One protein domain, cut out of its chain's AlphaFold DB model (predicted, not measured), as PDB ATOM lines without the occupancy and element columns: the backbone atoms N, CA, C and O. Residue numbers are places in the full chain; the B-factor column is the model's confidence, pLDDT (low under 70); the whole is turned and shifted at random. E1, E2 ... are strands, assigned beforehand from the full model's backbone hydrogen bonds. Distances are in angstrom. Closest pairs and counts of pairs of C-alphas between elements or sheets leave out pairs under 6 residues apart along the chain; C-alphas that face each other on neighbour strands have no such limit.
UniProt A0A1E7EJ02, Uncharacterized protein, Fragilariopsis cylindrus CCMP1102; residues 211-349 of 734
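This is residues 211 to 349 of the 734 residues of an uncharacterized protein of Fragilariopsis cylindrus CCMP1102 (UniProt A0A1E7EJ02). There is little regular structure: a body mostly of loops, with E2 and E3 as a long bent hairpin, E1 beside the last part of E3, and E4 and E5 as a separate short hairpin. Residues 319 to 324 stick out. The 139 printed residues have no named helix and five strands, E1 to E5 in chain order, holding 34 residues: all strand, in antiparallel sheets E1, E3, E2 and E4, E5. The whole is compact, radius of gyration of the C-alphas 15.3 A, spanning 47 by 36 by 33 A.

E1, residues 249 to 252, begins at C-alpha (94.868, 40.788, -7.676). E2, residues 258 to 266, measures 21.9 A; E3, residues 269 to 281, 34.0 A. E4 is residues 311 to 314; E5, residues 329 to 332, ends at C-alpha (96.294, 56.757, -17.080).

E3 bends by 52 degrees at residue 277. It pairs with E1 (N 249 and O 281, 2.8 A) and E2 (N 273 and O 262, 2.9 A), both antiparallel. E4 and E5 pair at N 313 and O 330, 2.8 A. E3 and E4 are apart.

The farthest C-alphas, Gly 268 and Asn 338, are 47.2 A apart. The printed part has no cut. Links E3 to E4 and E4 to E5 are long. Forty-four residues, among them 256 to 271, have pLDDT under 70.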
ATOM      1  N   VAL A 211      88.641  50.740  -8.379       85.00
ATOM      2  CA  VAL A 211      89.169  50.807  -9.751       85.00
ATOM      3  C   VAL A 211      90.480  50.028  -9.841       85.00
ATOM      4  O   VAL A 211      91.328  50.119  -8.955       85.00
ATOM      5  N   CYS A 212      90.625  49.235 -10.901       90.88
ATOM      6  CA  CYS A 212      91.872  48.548 -11.207       90.88
ATOM      7  C   CYS A 212      92.954  49.556 -11.623       90.88
ATOM      8  O   CYS A 212      92.655  50.591 -12.213       90.88
ATOM      9  N   ASP A 213      94.207  49.263 -11.303       90.38
ATOM     10  CA  ASP A 213      95.331  50.170 -11.486       90.38
ATOM     11  C   ASP A 213      96.536  49.422 -12.062       90.38
ATOM     12  O   ASP A 213      97.212  48.665 -11.367       90.38
ATOM     13  N   GLU A 214      96.843  49.648 -13.337       90.38
ATOM     14  CA  GLU A 214      98.004  49.053 -13.999       90.38
ATOM     15  C   GLU A 214      99.333  49.521 -13.391       90.38
ATOM     16  O   GLU A 214     100.315  48.793 -13.467       90.38
ATOM     17  N   SER A 215      99.388  50.677 -12.716       87.50
ATOM     18  CA  SER A 215     100.622  51.117 -12.042       87.50
ATOM     19  C   SER A 215     101.027  50.214 -10.872       87.50
ATOM     20  O   SER A 215     102.167  50.266 -10.411       87.50
ATOM     21  N   LYS A 216     100.104  49.358 -10.411       89.88
ATOM     22  CA  LYS A 216     100.346  48.332  -9.394       89.88
ATOM     23  C   LYS A 216     100.861  47.019  -9.970       89.88
ATOM     24  O   LYS A 216     101.107  46.103  -9.193       89.88
ATOM     25  N   CYS A 217     101.011  46.869 -11.284       88.56
ATOM     26  CA  CYS A 217     101.552  45.630 -11.829       88.56
ATOM     27  C   CYS A 217     103.055  45.507 -11.551       88.56
ATOM     28  O   CYS A 217     103.818  46.460 -11.688       88.56
ATOM     29  N   ILE A 218     103.474  44.310 -11.143       79.62
ATOM     30  CA  ILE A 218     104.877  43.949 -10.949       79.62
ATOM     31  C   ILE A 218     105.282  43.119 -12.165       79.62
ATOM     32  O   ILE A 218     105.108  41.903 -12.179       79.62
ATOM     33  N   SER A 219     105.788  43.782 -13.198       69.38
ATOM     34  CA  SER A 219     106.346  43.137 -14.390       69.38
ATOM     35  C   SER A 219     107.773  43.612 -14.604       69.38
ATOM     36  O   SER A 219     108.031  44.806 -14.428       69.38
ATOM     37  N   ASP A 220     108.678  42.740 -15.030       62.56
ATOM     38  CA  ASP A 220     110.009  43.178 -15.429       62.56
ATOM     39  C   ASP A 220     110.010  43.599 -16.906       62.56
ATOM     40  O   ASP A 220     109.181  43.159 -17.707       62.56
ATOM     41  N   SER A 221     110.961  44.446 -17.301       58.16
ATOM     42  CA  SER A 221     111.254  44.600 -18.723       58.16
ATOM     43  C   SER A 221     112.033  43.356 -19.157       58.16
ATOM     44  O   SER A 221     113.248  43.286 -18.987       58.16
ATOM     45  N   VAL A 222     111.342  42.353 -19.701       52.25
ATOM     46  CA  VAL A 222     111.895  41.008 -19.988       52.25
ATOM     47  C   VAL A 222     113.102  41.015 -20.954       52.25
ATOM     48  O   VAL A 222     113.799  40.015 -21.102       52.25
ATOM     49  N   TYR A 223     113.439  42.150 -21.569       52.88
ATOM     50  CA  TYR A 223     114.726  42.385 -22.227       52.88
ATOM     51  C   TYR A 223     115.247  43.780 -21.884       52.88
ATOM     52  O   TYR A 223     114.484  44.631 -21.453       52.88
ATOM     53  N   ASN A 224     116.535  44.025 -22.151       49.94
ATOM     54  CA  ASN A 224     117.279  45.300 -22.110       49.94
ATOM     55  C   ASN A 224     116.609  46.535 -22.784       49.94
ATOM     56  O   ASN A 224     117.287  47.512 -23.101       49.94
ATOM     57  N   SER A 225     115.307  46.529 -23.055       48.41
ATOM     58  CA  SER A 225     114.504  47.682 -23.430       48.41
ATOM     59  C   SER A 225     114.382  48.659 -22.261       48.41
ATOM     60  O   SER A 225     113.339  48.742 -21.629       48.41
ATOM     61  N   ASN A 226     115.453  49.406 -21.985       57.03
ATOM     62  CA  ASN A 226     115.455  50.738 -21.366       57.03
ATOM     63  C   ASN A 226     114.501  50.982 -20.166       57.03
ATOM     64  O   ASN A 226     114.037  52.108 -20.003       57.03
ATOM     65  N   GLY A 227     114.195  49.978 -19.333       57.19
ATOM     66  CA  GLY A 227     113.254  50.125 -18.214       57.19
ATOM     67  C   GLY A 227     111.787  50.317 -18.630       57.19
ATOM     68  O   GLY A 227     111.051  51.025 -17.948       57.19
ATOM     69  N   MET A 228     111.353  49.742 -19.757       61.66
ATOM     70  CA  MET A 228     109.935  49.714 -20.138       61.66
ATOM     71  C   MET A 228     109.209  48.589 -19.396       61.66
ATOM     72  O   MET A 228     109.389  47.417 -19.709       61.66
ATOM     73  N   TYR A 229     108.390  48.959 -18.418       69.44
ATOM     74  CA  TYR A 229     107.519  48.049 -17.676       69.44
ATOM     75  C   TYR A 229     106.218  47.808 -18.453       69.44
ATOM     76  O   TYR A 229     105.735  48.691 -19.174       69.44
ATOM     77  N   SER A 230     105.630  46.623 -18.302       80.62
ATOM     78  CA  SER A 230     104.439  46.238 -19.053       80.62
ATOM     79  C   SER A 230     103.668  45.111 -18.365       80.62
ATOM     80  O   SER A 230     104.220  44.037 -18.161       80.62
ATOM     81  N   CYS A 231     102.379  45.303 -18.086       89.12
ATOM     82  CA  CYS A 231     101.543  44.337 -17.363       89.12
ATOM     83  C   CYS A 231     101.123  43.123 -18.223       89.12
ATOM     84  O   CYS A 231      99.941  42.900 -18.486       89.12
ATOM     85  N   TRP A 232     102.086  42.329 -18.693       87.75
ATOM     86  CA  TRP A 232     101.851  41.100 -19.454       87.75
ATOM     87  C   TRP A 232     102.089  39.868 -18.586       87.75
ATOM     88  O   TRP A 232     103.085  39.772 -17.883       87.75
ATOM     89  N   GLY A 233     101.182  38.896 -18.659       86.88
ATOM     90  CA  GLY A 233     101.322  37.619 -17.962       86.88
ATOM     91  C   GLY A 233     100.533  36.509 -18.648       86.88
ATOM     92  O   GLY A 233      99.602  36.751 -19.410       86.88
ATOM     93  N   SER A 234     100.884  35.256 -18.401       85.12
ATOM     94  CA  SER A 234     100.125  34.089 -18.879       85.12
ATOM     95  C   SER A 234      98.913  33.768 -17.986       85.12
ATOM     96  O   SER A 234      98.006  33.054 -18.412       85.12
ATOM     97  N   GLY A 235      98.854  34.341 -16.780       85.94
ATOM     98  CA  GLY A 235      97.721  34.241 -15.860       85.94
ATOM     99  C   GLY A 235      97.940  33.315 -14.669       85.94
ATOM    100  O   GLY A 235      99.013  32.728 -14.521       85.94
ATOM    101  N   PRO A 236      96.955  33.208 -13.763       81.44
ATOM    102  CA  PRO A 236      97.106  32.439 -12.532       81.44
ATOM    103  C   PRO A 236      97.418  30.966 -12.829       81.44
ATOM    104  O   PRO A 236      96.825  30.361 -13.720       81.44
ATOM    105  N   GLY A 237      98.356  30.390 -12.071       73.50
ATOM    106  CA  GLY A 237      98.788  28.997 -12.240       73.50
ATOM    107  C   GLY A 237      99.686  28.739 -13.456       73.50
ATOM    108  O   GLY A 237      99.921  27.583 -13.797       73.50
ATOM    109  N   THR A 238     100.183  29.790 -14.109       82.69
ATOM    110  CA  THR A 238     101.166  29.690 -15.197       82.69
ATOM    111  C   THR A 238     102.550  30.144 -14.727       82.69
ATOM    112  O   THR A 238     102.684  30.710 -13.646       82.69
ATOM    113  N   LEU A 239     103.584  29.932 -15.549       72.38
ATOM    114  CA  LEU A 239     104.943  30.422 -15.276       72.38
ATOM    115  C   LEU A 239     105.046  31.954 -15.241       72.38
ATOM    116  O   LEU A 239     106.005  32.476 -14.702       72.38
ATOM    117  N   PHE A 240     104.074  32.675 -15.796       79.50
ATOM    118  CA  PHE A 240     104.045  34.137 -15.781       79.50
ATOM    119  C   PHE A 240     102.727  34.574 -15.142       79.50
ATOM    120  O   PHE A 240     101.793  34.947 -15.861       79.50
ATOM    121  N   PRO A 241     102.575  34.420 -13.812       82.38
ATOM    122  CA  PRO A 241     101.344  34.803 -13.143       82.38
ATOM    123  C   PRO A 241     101.105  36.307 -13.271       82.38
ATOM    124  O   PRO A 241     102.013  37.090 -13.535       82.38
ATOM    125  N   TYR A 242      99.853  36.716 -13.091       88.25
ATOM    126  CA  TYR A 242      99.534  38.133 -12.982       88.25
ATOM    127  C   TYR A 242     100.010  38.639 -11.617       88.25
ATOM    128  O   TYR A 242      99.338  38.418 -10.609       88.25
ATOM    129  N   SER A 243     101.180  39.274 -11.586       85.31
ATOM    130  CA  SER A 243     101.810  39.762 -10.357       85.31
ATOM    131  C   SER A 243     101.476  41.234 -10.127       85.31
ATOM    132  O   SER A 243     101.617  42.071 -11.024       85.31
ATOM    133  N   CYS A 244     101.012  41.551  -8.923       89.06
ATOM    134  CA  CYS A 244     100.559  42.881  -8.528       89.06
ATOM    135  C   CYS A 244     101.116  43.245  -7.148       89.06
ATOM    136  O   CYS A 244     101.271  42.375  -6.290       89.06
ATOM    137  N   ASP A 245     101.403  44.525  -6.940       86.81
ATOM    138  CA  ASP A 245     101.911  45.080  -5.688       86.81
ATOM    139  C   ASP A 245     100.778  45.359  -4.696       86.81
ATOM    140  O   ASP A 245      99.596  45.334  -5.047       86.81
ATOM    141  N   ASP A 246     101.140  45.624  -3.442       85.00
ATOM    142  CA  ASP A 246     100.237  46.075  -2.382       85.00
ATOM    143  C   ASP A 246      99.017  45.154  -2.175       85.00
ATOM    144  O   ASP A 246      97.960  45.609  -1.753       85.00
ATOM    145  N   GLY A 247      99.130  43.856  -2.481       83.25
ATOM    146  CA  GLY A 247      98.051  42.872  -2.322       83.25
ATOM    147  C   GLY A 247      96.895  42.995  -3.325       83.25
ATOM    148  O   GLY A 247      95.837  42.404  -3.102       83.25
ATOM    149  N   TYR A 248      97.073  43.746  -4.415       89.75
ATOM    150  CA  TYR A 248      96.135  43.737  -5.539       89.75
ATOM    151  C   TYR A 248      96.143  42.365  -6.239       89.75
ATOM    152  O   TYR A 248      97.106  41.603  -6.167       89.75
ATOM    153  N   VAL A 249      95.056  42.042  -6.940       90.50
ATOM    154  CA  VAL A 249      94.868  40.788  -7.676       90.50
ATOM    155  C   VAL A 249      94.831  41.077  -9.170       90.50
ATOM    156  O   VAL A 249      94.018  41.870  -9.645       90.50
ATOM    157  N   GLY A 250      95.684  40.395  -9.929       92.00
ATOM    158  CA  GLY A 250      95.733  40.550 -11.376       92.00
ATOM    159  C   GLY A 250      94.488  40.004 -12.082       92.00
ATOM    160  O   GLY A 250      94.055  38.873 -11.844       92.00
ATOM    161  N   ARG A 251      93.918  40.800 -12.988       92.94
ATOM    162  CA  ARG A 251      92.769  40.466 -13.836       92.94
ATOM    163  C   ARG A 251      93.151  40.602 -15.298       92.94
ATOM    164  O   ARG A 251      93.635  41.646 -15.723       92.94
ATOM    165  N   LYS A 252      92.896  39.550 -16.073       93.12
ATOM    166  CA  LYS A 252      93.054  39.589 -17.526       93.12
ATOM    167  C   LYS A 252      92.110  40.637 -18.116       93.12
ATOM    168  O   LYS A 252      90.939  40.663 -17.750       93.12
ATOM    169  N   ILE A 253      92.613  41.455 -19.035       91.62
ATOM    170  CA  ILE A 253      91.786  42.416 -19.766       91.62
ATOM    171  C   ILE A 253      91.075  41.692 -20.909       91.62
ATOM    172  O   ILE A 253      91.701  40.986 -21.708       91.62
ATOM    173  N   ASP A 254      89.758  41.870 -20.991       82.25
ATOM    174  CA  ASP A 254      88.937  41.311 -22.061       82.25
ATOM    175  C   ASP A 254      89.117  42.153 -23.333       82.25
ATOM    176  O   ASP A 254      88.389  43.109 -23.594       82.25
ATOM    177  N   GLY A 255      90.133  41.820 -24.130       77.31
ATOM    178  CA  GLY A 255      90.432  42.510 -25.382       77.31
ATOM    179  C   GLY A 255      91.124  41.621 -26.421       77.31
ATOM    180  O   GLY A 255      91.664  40.563 -26.082       77.31
ATOM    181  N   PRO A 256      91.130  42.037 -27.704       65.62
ATOM    182  CA  PRO A 256      91.861  41.354 -28.773       65.62
ATOM    183  C   PRO A 256      93.391  41.457 -28.624       65.62
ATOM    184  O   PRO A 256      94.110  40.791 -29.366       65.62
ATOM    185  N   GLU A 257      93.885  42.231 -27.647       61.25
ATOM    186  CA  GLU A 257      95.294  42.346 -27.229       61.25
ATOM    187  C   GLU A 257      95.789  41.097 -26.464       61.25
ATOM    188  O   GLU A 257      96.468  41.173 -25.442       61.25
ATOM    189  N   GLN A 258      95.455  39.906 -26.958       58.28
ATOM    190  CA  GLN A 258      96.343  38.758 -26.769       58.28
ATOM    191  C   GLN A 258      97.536  38.959 -27.719       58.28
ATOM    192  O   GLN A 258      97.549  39.905 -28.494       58.28
ATOM    193  N   TYR A 259      98.527  38.082 -27.728       59.94
ATOM    194  CA  TYR A 259      99.625  38.107 -28.707       59.94
ATOM    195  C   TYR A 259     100.802  39.014 -28.353       59.94
ATOM    196  O   TYR A 259     101.161  39.945 -29.071       59.94
ATOM    197  N   GLN A 260     101.569  38.534 -27.386       56.19
ATOM    198  CA  GLN A 260     102.960  38.247 -27.706       56.19
ATOM    199  C   GLN A 260     103.222  36.767 -27.405       56.19
ATOM    200  O   GLN A 260     103.015  36.308 -26.283       56.19
ATOM    201  N   ILE A 261     103.601  35.999 -28.434       56.25
ATOM    202  CA  ILE A 261     104.168  34.664 -28.241       56.25
ATOM    203  C   ILE A 261     105.609  34.901 -27.813       56.25
ATOM    204  O   ILE A 261     106.472  35.194 -28.640       56.25
ATOM    205  N   TRP A 262     105.854  34.824 -26.514       60.59
ATOM    206  CA  TRP A 262     107.178  35.065 -25.962       60.59
ATOM    207  C   TRP A 262     108.014  33.807 -26.050       60.59
ATOM    208  O   TRP A 262     107.611  32.779 -25.519       60.59
ATOM    209  N   SER A 263     109.172  33.885 -26.705       55.81
ATOM    210  CA  SER A 263     110.203  32.856 -26.606       55.81
ATOM    211  C   SER A 263     111.155  33.217 -25.472       55.81
ATOM    212  O   SER A 263     112.005  34.090 -25.647       55.81
ATOM    213  N   MET A 264     111.034  32.558 -24.321       62.97
ATOM    214  CA  MET A 264     112.059  32.650 -23.281       62.97
ATOM    215  C   MET A 264     113.025  31.473 -23.423       62.97
ATOM    216  O   MET A 264     112.609  30.328 -23.624       62.97
ATOM    217  N   PHE A 265     114.324  31.761 -23.317       59.03
ATOM    218  CA  PHE A 265     115.367  30.740 -23.299       59.03
ATOM    219  C   PHE A 265     115.489  30.156 -21.889       59.03
ATOM    220  O   PHE A 265     116.375  30.523 -21.118       59.03
ATOM    221  N   ILE A 266     114.573  29.259 -21.532       59.94
ATOM    222  CA  ILE A 266     114.603  28.561 -20.244       59.94
ATOM    223  C   ILE A 266     115.282  27.199 -20.459       59.94
ATOM    224  O   ILE A 266     114.877  26.411 -21.317       59.94
ATOM    225  N   PHE A 267     116.357  26.938 -19.706       59.72
ATOM    226  CA  PHE A 267     117.111  25.672 -19.705       59.72
ATOM    227  C   PHE A 267     117.605  25.177 -21.078       59.72
ATOM    228  O   PHE A 267     117.703  23.975 -21.317       59.72
ATOM    229  N   GLY A 268     117.959  26.083 -21.993       60.00
ATOM    230  CA  GLY A 268     118.502  25.686 -23.296       60.00
ATOM    231  C   GLY A 268     117.465  25.510 -24.407       60.00
ATOM    232  O   GLY A 268     117.842  25.138 -25.518       60.00
ATOM    233  N   SER A 269     116.181  25.765 -24.133       57.53
ATOM    234  CA  SER A 269     115.089  25.640 -25.104       57.53
ATOM    235  C   SER A 269     114.306  26.947 -25.239       57.53
ATOM    236  O   SER A 269     114.075  27.643 -24.250       57.53
ATOM    237  N   ASN A 270     113.888  27.269 -26.466       66.88
ATOM    238  CA  ASN A 270     112.940  28.353 -26.723       66.88
ATOM    239  C   ASN A 270     111.530  27.829 -26.455       66.88
ATOM    240  O   ASN A 270     110.969  27.112 -27.283       66.88
ATOM    241  N   THR A 271     110.967  28.178 -25.303       65.31
ATOM    242  CA  THR A 271     109.575  27.859 -24.967       65.31
ATOM    243  C   THR A 271     108.696  29.062 -25.279       65.31
ATOM    244  O   THR A 271     109.052  30.192 -24.950       65.31
ATOM    245  N   HIS A 272     107.592  28.815 -25.986       71.44
ATOM    246  CA  HIS A 272     106.647  29.837 -26.424       71.44
ATOM    247  C   HIS A 272     105.489  29.945 -25.422       71.44
ATOM    248  O   HIS A 272     104.759  28.972 -25.231       71.44
ATOM    249  N   PHE A 273     105.292  31.117 -24.813       76.62
ATOM    250  CA  PHE A 273     104.192  31.371 -23.874       76.62
ATOM    251  C   PHE A 273     103.220  32.407 -24.434       76.62
ATOM    252  O   PHE A 273     103.633  33.416 -25.006       76.62
ATOM    253  N   GLY A 274     101.920  32.149 -24.280       83.38
ATOM    254  CA  GLY A 274     100.878  33.104 -24.637       83.38
ATOM    255  C   GLY A 274     100.670  34.105 -23.508       83.38
ATOM    256  O   GLY A 274      99.959  33.798 -22.554       83.38
ATOM    257  N   LEU A 275     101.256  35.298 -23.621       84.25
ATOM    258  CA  LEU A 275     100.984  36.373 -22.668       84.25
ATOM    259  C   LEU A 275      99.667  37.081 -23.009       84.25
ATOM    260  O   LEU A 275      99.298  37.266 -24.172       84.25
ATOM    261  N   SER A 276      98.947  37.465 -21.965       89.12
ATOM    262  CA  SER A 276      97.770  38.325 -21.983       89.12
ATOM    263  C   SER A 276      98.068  39.560 -21.141       89.12
ATOM    264  O   SER A 276      98.686  39.450 -20.081       89.12
ATOM    265  N   TYR A 277      97.605  40.719 -21.592       89.75
ATOM    266  CA  TYR A 277      97.673  41.920 -20.775       89.75
ATOM    267  C   TYR A 277      96.725  41.790 -19.573       89.75
ATOM    268  O   TYR A 277      95.615  41.249 -19.693       89.75
ATOM    269  N   TYR A 278      97.162  42.256 -18.408       92.25
ATOM    270  CA  TYR A 278      96.381  42.250 -17.178       92.25
ATOM    271  C   TYR A 278      96.431  43.611 -16.481       92.25
ATOM    272  O   TYR A 278      97.348  44.399 -16.683       92.25
ATOM    273  N   THR A 279      95.433  43.879 -15.648       92.94
ATOM    274  CA  THR A 279      95.386  45.032 -14.741       92.94
ATOM    275  C   THR A 279      95.293  44.536 -13.300       92.94
ATOM    276  O   THR A 279      94.902  43.391 -13.061       92.94
ATOM    277  N   CYS A 280      95.682  45.351 -12.326       93.44
ATOM    278  CA  CYS A 280      95.698  44.965 -10.918       93.44
ATOM    279  C   CYS A 280      94.491  45.560 -10.203       93.44
ATOM    280  O   CYS A 280      94.374  46.773 -10.084       93.44
ATOM    281  N   CYS A 281      93.584  44.718  -9.719       93.31
ATOM    282  CA  CYS A 281      92.346  45.156  -9.078       93.31
ATOM    283  C   CYS A 281      92.367  44.862  -7.574       93.31
ATOM    284  O   CYS A 281      92.995  43.886  -7.157       93.31
ATOM    285  N   PRO A 282      91.659  45.644  -6.747       90.94
ATOM    286  CA  PRO A 282      91.441  45.298  -5.346       90.94
ATOM    287  C   PRO A 282      90.850  43.881  -5.184       90.94
ATOM    288  O   PRO A 282      90.104  43.420  -6.056       90.94
ATOM    289  N   PRO A 283      91.163  43.153  -4.096       87.50
ATOM    290  CA  PRO A 283      90.716  41.767  -3.908       87.50
ATOM    291  C   PRO A 283      89.188  41.613  -3.811       87.50
ATOM    292  O   PRO A 283      88.657  40.539  -4.091       87.50
ATOM    293  N   ASP A 284      88.473  42.672  -3.438       87.81
ATOM    294  CA  ASP A 284      87.012  42.769  -3.394       87.81
ATOM    295  C   ASP A 284      86.373  43.123  -4.751       87.81
ATOM    296  O   ASP A 284      85.144  43.122  -4.869       87.81
ATOM    297  N   TYR A 285      87.176  43.355  -5.796       89.06
ATOM    298  CA  TYR A 285      86.675  43.615  -7.143       89.06
ATOM    299  C   TYR A 285      85.903  42.401  -7.698       89.06
ATOM    300  O   TYR A 285      86.459  41.289  -7.738       89.06
ATOM    301  N   PRO A 286      84.647  42.574  -8.163       88.12
ATOM    302  CA  PRO A 286      83.812  41.469  -8.625       88.12
ATOM    303  C   PRO A 286      84.475  40.667  -9.752       88.12
ATOM    304  O   PRO A 286      84.899  41.224 -10.758       88.12
ATOM    305  N   ILE A 287      84.522  39.337  -9.606       85.62
ATOM    306  CA  ILE A 287      85.158  38.430 -10.583       85.62
ATOM    307  C   ILE A 287      84.483  38.499 -11.965       85.62
ATOM    308  O   ILE A 287      85.141  38.259 -12.970       85.62
ATOM    309  N   GLU A 288      83.182  38.798 -12.008       87.69
ATOM    310  CA  GLU A 288      82.377  38.822 -13.239       87.69
ATOM    311  C   GLU A 288      82.457  40.152 -14.002       87.69
ATOM    312  O   GLU A 288      81.986  40.231 -15.136       87.69
ATOM    313  N   SER A 289      83.030  41.198 -13.400       86.62
ATOM    314  CA  SER A 289      83.156  42.497 -14.056       86.62
ATOM    315  C   SER A 289      84.304  42.463 -15.069       86.62
ATOM    316  O   SER A 289      85.422  42.101 -14.686       86.62
ATOM    317  N   PRO A 290      84.070  42.848 -16.339       87.38
ATOM    318  CA  PRO A 290      85.136  42.933 -17.326       87.38
ATOM    319  C   PRO A 290      86.155  43.978 -16.873       87.38
ATOM    320  O   PRO A 290      85.804  45.122 -16.577       87.38
ATOM    321  N   ALA A 291      87.418  43.572 -16.805       90.06
ATOM    322  CA  ALA A 291      88.505  44.484 -16.505       90.06
ATOM    323  C   ALA A 291      88.870  45.250 -17.780       90.06
ATOM    324  O   ALA A 291      89.105  44.648 -18.833       90.06
ATOM    325  N   HIS A 292      88.908  46.577 -17.686       89.38
ATOM    326  CA  HIS A 292      89.302  47.457 -18.779       89.38
ATOM    327  C   HIS A 292      90.678  48.054 -18.514       89.38
ATOM    328  O   HIS A 292      91.109  48.171 -17.371       89.38
ATOM    329  N   ARG A 293      91.357  48.410 -19.606       87.44
ATOM    330  CA  ARG A 293      92.665  49.047 -19.561       87.44
ATOM    331  C   ARG A 293      92.489  50.533 -19.276       87.44
ATOM    332  O   ARG A 293      91.850  51.215 -20.075       87.44
ATOM    333  N   HIS A 294      93.073  51.016 -18.187       88.56
ATOM    334  CA  HIS A 294      93.011  52.426 -17.789       88.56
ATOM    335  C   HIS A 294      94.313  53.186 -18.046       88.56
ATOM    336  O   HIS A 294      94.300  54.416 -18.105       88.56
ATOM    337  N   CYS A 295      95.424  52.471 -18.254       88.62
ATOM    338  CA  CYS A 295      96.736  53.070 -18.480       88.62
ATOM    339  C   CYS A 295      97.435  52.583 -19.762       88.62
ATOM    340  O   CYS A 295      97.208  51.476 -20.256       88.62
ATOM    341  N   SER A 296      98.319  53.423 -20.307       83.50
ATOM    342  CA  SER A 296      99.222  53.090 -21.415       83.50
ATOM    343  C   SER A 296     100.280  52.063 -21.008       83.50
ATOM    344  O   SER A 296     100.451  51.755 -19.833       83.50
ATOM    345  N   ASP A 297     101.050  51.574 -21.982       79.12
ATOM    346  CA  ASP A 297     102.308  50.879 -21.688       79.12
ATOM    347  C   ASP A 297     103.300  51.837 -21.019       79.12
ATOM    348  O   ASP A 297     103.180  53.064 -21.155       79.12
ATOM    349  N   GLY A 298     104.267  51.271 -20.295       72.12
ATOM    350  CA  GLY A 298     105.301  52.032 -19.612       72.12
ATOM    351  C   GLY A 298     106.104  52.902 -20.574       72.12
ATOM    352  O   GLY A 298     106.610  52.429 -21.594       72.12
ATOM    353  N   GLN A 299     106.247  54.182 -20.237       73.69
ATOM    354  CA  GLN A 299     107.076  55.133 -20.969       73.69
ATOM    355  C   GLN A 299     108.152  55.713 -20.048       73.69
ATOM    356  O   GLN A 299     107.931  55.955 -18.863       73.69
ATOM    357  N   THR A 300     109.330  55.983 -20.612       69.56
ATOM    358  CA  THR A 300     110.436  56.662 -19.911       69.56
ATOM    359  C   THR A 300     110.279  58.188 -19.908       69.56
ATOM    360  O   THR A 300     111.124  58.909 -19.386       69.56
ATOM    361  N   THR A 301     109.238  58.711 -20.559       77.38
ATOM    362  CA  THR A 301     108.916  60.139 -20.632       77.38
ATOM    363  C   THR A 301     107.552  60.388 -20.008       77.38
ATOM    364  O   THR A 301     106.638  59.591 -20.195       77.38
ATOM    365  N   LYS A 302     107.402  61.513 -19.296       79.31
ATOM    366  CA  LYS A 302     106.110  61.932 -18.736       79.31
ATOM    367  C   LYS A 302     105.039  62.035 -19.820       79.31
ATOM    368  O   LYS A 302     105.336  62.431 -20.946       79.31
ATOM    369  N   CYS A 303     103.807  61.733 -19.426       85.06
ATOM    370  CA  CYS A 303     102.631  61.754 -20.286       85.06
ATOM    371  C   CYS A 303     102.507  63.074 -21.038       85.06
ATOM    372  O   CYS A 303     102.518  64.148 -20.429       85.06
ATOM    373  N   ASP A 304     102.401  62.989 -22.365       82.06
ATOM    374  CA  ASP A 304     102.141  64.169 -23.173       82.06
ATOM    375  C   ASP A 304     100.721  64.669 -22.884       82.06
ATOM    376  O   ASP A 304      99.737  63.938 -23.030       82.06
ATOM    377  N   SER A 305     100.640  65.946 -22.512       74.69
ATOM    378  CA  SER A 305      99.412  66.708 -22.266       74.69
ATOM    379  C   SER A 305      98.418  66.721 -23.436       74.69
ATOM    380  O   SER A 305      97.292  67.189 -23.279       74.69
ATOM    381  N   SER A 306      98.834  66.258 -24.617       68.88
ATOM    382  CA  SER A 306      97.992  66.137 -25.808       68.88
ATOM    383  C   SER A 306      97.192  64.825 -25.886       68.88
ATOM    384  O   SER A 306      96.307  64.709 -26.736       68.88
ATOM    385  N   SER A 307      97.469  63.843 -25.020       74.31
ATOM    386  CA  SER A 307      96.808  62.532 -25.031       74.31
ATOM    387  C   SER A 307      95.584  62.476 -24.103       74.31
ATOM    388  O   SER A 307      95.439  63.274 -23.185       74.31
ATOM    389  N   TYR A 308      94.685  61.508 -24.305       80.75
ATOM    390  CA  TYR A 308      93.571  61.256 -23.372       80.75
ATOM    391  C   TYR A 308      94.037  60.669 -22.021       80.75
ATOM    392  O   TYR A 308      93.239  60.543 -21.097       80.75
ATOM    393  N   LEU A 309      95.325  60.335 -21.892       84.44
ATOM    394  CA  LEU A 309      95.943  59.693 -20.736       84.44
ATOM    395  C   LEU A 309      96.834  60.702 -20.000       84.44
ATOM    396  O   LEU A 309      98.060  60.679 -20.089       84.44
ATOM    397  N   ASN A 310      96.206  61.650 -19.307       87.19
ATOM    398  CA  ASN A 310      96.902  62.812 -18.745       87.19
ATOM    399  C   ASN A 310      97.522  62.574 -17.363       87.19
ATOM    400  O   ASN A 310      98.222  63.447 -16.843       87.19
ATOM    401  N   TYR A 311      97.276  61.417 -16.749       87.62
ATOM    402  CA  TYR A 311      97.668  61.157 -15.370       87.62
ATOM    403  C   TYR A 311      98.851  60.197 -15.312       87.62
ATOM    404  O   TYR A 311      98.695  58.984 -15.391       87.62
ATOM    405  N   SER A 312     100.045  60.766 -15.164       87.44
ATOM    406  CA  SER A 312     101.280  60.011 -14.938       87.44
ATOM    407  C   SER A 312     101.247  59.332 -13.569       87.44
ATOM    408  O   SER A 312     101.042  60.013 -12.562       87.44
ATOM    409  N   ARG A 313     101.493  58.023 -13.526       86.81
ATOM    410  CA  ARG A 313     101.696  57.248 -12.296       86.81
ATOM    411  C   ARG A 313     103.069  56.593 -12.324       86.81
ATOM    412  O   ARG A 313     103.462  56.029 -13.344       86.81
ATOM    413  N   ASP A 314     103.780  56.698 -11.212       81.50
ATOM    414  CA  ASP A 314     105.096  56.093 -11.035       81.50
ATOM    415  C   ASP A 314     104.909  54.584 -10.897       81.50
ATOM    416  O   ASP A 314     104.118  54.130 -10.068       81.50
ATOM    417  N   MET A 315     105.634  53.807 -11.696       77.31
ATOM    418  CA  MET A 315     105.695  52.367 -11.477       77.31
ATOM    419  C   MET A 315     106.735  52.059 -10.416       77.31
ATOM    420  O   MET A 315     107.805  52.671 -10.366       77.31
ATOM    421  N   ARG A 316     106.421  51.099  -9.551       70.38
ATOM    422  CA  ARG A 316     107.369  50.659  -8.539       70.38
ATOM    423  C   ARG A 316     108.423  49.759  -9.195       70.38
ATOM    424  O   ARG A 316     108.054  48.735  -9.767       70.38
ATOM    425  N   PRO A 317     109.722  50.100  -9.122       65.81
ATOM    426  CA  PRO A 317     110.763  49.203  -9.596       65.81
ATOM    427  C   PRO A 317     110.806  47.943  -8.726       65.81
ATOM    428  O   PRO A 317     110.633  48.011  -7.511       65.81
ATOM    429  N   ILE A 318     111.087  46.794  -9.346       62.06
ATOM    430  CA  ILE A 318     111.201  45.496  -8.653       62.06
ATOM    431  C   ILE A 318     112.347  45.506  -7.625       62.06
ATOM    432  O   ILE A 318     112.276  44.818  -6.606       62.06
ATOM    433  N   TYR A 319     113.389  46.315  -7.847       62.09
ATOM    434  CA  TYR A 319     114.539  46.403  -6.951       62.09
ATOM    435  C   TYR A 319     114.772  47.819  -6.430       62.09
ATOM    436  O   TYR A 319     115.198  48.704  -7.168       62.09
ATOM    437  N   ASP A 320     114.635  47.982  -5.114       57.66
ATOM    438  CA  ASP A 320     115.010  49.205  -4.387       57.66
ATOM    439  C   ASP A 320     116.540  49.433  -4.313       57.66
ATOM    440  O   ASP A 320     116.990  50.488  -3.875       57.66
ATOM    441  N   ASN A 321     117.360  48.449  -4.717       48.94
ATOM    442  CA  ASN A 321     118.808  48.411  -4.440       48.94
ATOM    443  C   ASN A 321     119.729  48.885  -5.579       48.94
ATOM    444  O   ASN A 321     120.952  48.828  -5.426       48.94
ATOM    445  N   LEU A 322     119.195  49.341  -6.711       56.19
ATOM    446  CA  LEU A 322     119.997  50.011  -7.736       56.19
ATOM    447  C   LEU A 322     119.786  51.521  -7.596       56.19
ATOM    448  O   LEU A 322     118.679  52.009  -7.776       56.19
ATOM    449  N   ASP A 323     120.862  52.253  -7.283       60.56
ATOM    450  CA  ASP A 323     120.884  53.727  -7.156       60.56
ATOM    451  C   ASP A 323     120.359  54.467  -8.414       60.56
ATOM    452  O   ASP A 323     120.104  55.670  -8.358       60.56
ATOM    453  N   ASP A 324     120.154  53.761  -9.530       60.41
ATOM    454  CA  ASP A 324     119.428  54.250 -10.702       60.41
ATOM    455  C   ASP A 324     117.931  53.943 -10.565       60.41
ATOM    456  O   ASP A 324     117.419  52.943 -11.078       60.41
ATOM    457  N   LYS A 325     117.201  54.851  -9.904       61.22
ATOM    458  CA  LYS A 325     115.751  54.951 -10.094       61.22
ATOM    459  C   LYS A 325     115.490  55.184 -11.576       61.22
ATOM    460  O   LYS A 325     115.735  56.270 -12.097       61.22
ATOM    461  N   THR A 326     115.008  54.158 -12.261       62.97
ATOM    462  CA  THR A 326     114.437  54.342 -13.589       62.97
ATOM    463  C   THR A 326     113.093  55.035 -13.395       62.97
ATOM    464  O   THR A 326     112.170  54.465 -12.820       62.97
ATOM    465  N   ASP A 327     113.015  56.302 -13.805       68.62
ATOM    466  CA  ASP A 327     111.793  57.112 -13.806       68.62
ATOM    467  C   ASP A 327     110.824  56.571 -14.875       68.62
ATOM    468  O   ASP A 327     110.642  57.160 -15.944       68.62
ATOM    469  N   ALA A 328     110.261  55.391 -14.633       78.00
ATOM    470  CA  ALA A 328     109.265  54.801 -15.505       78.00
ATOM    471  C   ALA A 328     107.864  55.170 -15.026       78.00
ATOM    472  O   ALA A 328     107.508  54.991 -13.858       78.00
ATOM    473  N   TYR A 329     107.063  55.670 -15.962       83.81
ATOM    474  CA  TYR A 329     105.704  56.114 -15.700       83.81
ATOM    475  C   TYR A 329     104.724  55.395 -16.623       83.81
ATOM    476  O   TYR A 329     105.046  55.078 -17.770       83.81
ATOM    477  N   VAL A 330     103.507  55.177 -16.137       87.12
ATOM    478  CA  VAL A 330     102.348  54.840 -16.974       87.12
ATOM    479  C   VAL A 330     101.398  56.022 -17.025       87.12
ATOM    480  O   VAL A 330     101.250  56.761 -16.052       87.12
ATOM    481  N   CYS A 331     100.765  56.213 -18.176       90.19
ATOM    482  CA  CYS A 331      99.827  57.300 -18.401       90.19
ATOM    483  C   CYS A 331      98.412  56.766 -18.321       90.19
ATOM    484  O   CYS A 331      98.031  55.942 -19.144       90.19
ATOM    485  N   CYS A 332      97.640  57.239 -17.351       90.94
ATOM    486  CA  CYS A 332      96.294  56.757 -17.080       90.94
ATOM    487  C   CYS A 332      95.226  57.792 -17.450       90.94
ATOM    488  O   CYS A 332      95.492  58.997 -17.513       90.94
ATOM    489  N   ASP A 333      94.009  57.312 -17.689       89.12
ATOM    490  CA  ASP A 333      92.816  58.104 -18.013       89.12
ATOM    491  C   ASP A 333      92.213  58.838 -16.800       89.12
ATOM    492  O   ASP A 333      91.437  59.780 -16.957       89.12
ATOM    493  N   SER A 334      92.603  58.436 -15.589       86.50
ATOM    494  CA  SER A 334      92.009  58.873 -14.327       86.50
ATOM    495  C   SER A 334      93.056  59.361 -13.310       86.50
ATOM    496  O   SER A 334      94.148  58.782 -13.204       86.50
ATOM    497  N   PRO A 335      92.749  60.419 -12.527       85.88
ATOM    498  CA  PRO A 335      93.637  60.898 -11.474       85.88
ATOM    499  C   PRO A 335      93.759  59.868 -10.351       85.88
ATOM    500  O   PRO A 335      92.817  59.137 -10.052       85.88
ATOM    501  N   MET A 336      94.913  59.849  -9.685       76.62
ATOM    502  CA  MET A 336      95.107  59.033  -8.490       76.62
ATOM    503  C   MET A 336      94.192  59.556  -7.374       76.62
ATOM    504  O   MET A 336      94.331  60.698  -6.927       76.62
ATOM    505  N   ILE A 337      93.232  58.741  -6.938       73.94
ATOM    506  CA  ILE A 337      92.366  59.073  -5.803       73.94
ATOM    507  C   ILE A 337      93.261  59.095  -4.562       73.94
ATOM    508  O   ILE A 337      93.923  58.105  -4.280       73.94
ATOM    509  N   ASN A 338      93.336  60.258  -3.906       65.06
ATOM    510  CA  ASN A 338      94.190  60.604  -2.762       65.06
ATOM    511  C   ASN A 338      94.983  59.450  -2.118       65.06
ATOM    512  O   ASN A 338      94.414  58.538  -1.533       65.06
ATOM    513  N   ASN A 339      96.306  59.627  -2.156       56.03
ATOM    514  CA  ASN A 339      97.459  58.812  -1.752       56.03
ATOM    515  C   ASN A 339      97.450  58.094  -0.375       56.03
ATOM    516  O   ASN A 339      98.521  57.838   0.182       56.03
ATOM    517  N   THR A 340      96.304  57.763   0.223       63.75
ATOM    518  CA  THR A 340      96.283  56.705   1.234       63.75
ATOM    519  C   THR A 340      96.696  55.435   0.516       63.75
ATOM    520  O   THR A 340      95.904  54.868  -0.227       63.75
ATOM    521  N   THR A 341      97.957  55.042   0.682       65.94
ATOM    522  CA  THR A 341      98.511  53.771   0.220       65.94
ATOM    523  C   THR A 341      97.650  52.652   0.793       65.94
ATOM    524  O   THR A 341      97.852  52.218   1.929       65.94
ATOM    525  N   THR A 342      96.623  52.252   0.051       70.75
ATOM    526  CA  THR A 342      95.768  51.124   0.383       70.75
ATOM    527  C   THR A 342      96.600  49.880   0.145       70.75
ATOM    528  O   THR A 342      96.721  49.381  -0.969       70.75
ATOM    529  N   ASN A 343      97.266  49.441   1.208       78.38
ATOM    530  CA  ASN A 343      98.015  48.206   1.214       78.38
ATOM    531  C   ASN A 343      97.051  47.068   1.573       78.38
ATOM    532  O   ASN A 343      96.605  46.951   2.715       78.38
ATOM    533  N   PHE A 344      96.712  46.242   0.590       81.94
ATOM    534  CA  PHE A 344      95.893  45.046   0.758       81.94
ATOM    535  C   PHE A 344      96.714  43.823   1.172       81.94
ATOM    536  O   PHE A 344      96.135  42.750   1.342       81.94
ATOM    537  N   LEU A 345      98.029  43.945   1.410       82.94
ATOM    538  CA  LEU A 345      98.843  42.842   1.927       82.94
ATOM    539  C   LEU A 345      98.291  42.317   3.247       82.94
ATOM    540  O   LEU A 345      98.402  41.125   3.485       82.94
ATOM    541  N   ASP A 346      97.657  43.151   4.078       83.00
ATOM    542  CA  ASP A 346      97.002  42.721   5.321       83.00
ATOM    543  C   ASP A 346      95.787  41.811   5.080       83.00
ATOM    544  O   ASP A 346      95.528  40.911   5.883       83.00
ATOM    545  N   VAL A 347      95.102  41.982   3.950       85.31
ATOM    546  CA  VAL A 347      93.908  41.217   3.564       85.31
ATOM    547  C   VAL A 347      94.268  39.987   2.728       85.31
ATOM    548  O   VAL A 347      93.602  38.958   2.838       85.31
ATOM    549  N   ALA A 348      95.324  40.069   1.918       84.12
ATOM    550  CA  ALA A 348      95.786  38.966   1.089       84.12
ATOM    551  C   ALA A 348      96.246  37.785   1.958       84.12
ATOM    552  O   ALA A 348      97.113  37.921   2.823       84.12
ATOM    553  N   GLU A 349      95.662  36.612   1.720       89.69
ATOM    554  CA  GLU A 349      96.050  35.384   2.421       89.69
ATOM    555  C   GLU A 349      97.362  34.817   1.868       89.69
ATOM    556  O   GLU A 349      98.220  34.369   2.630       89.69
TER     557      GLU A 349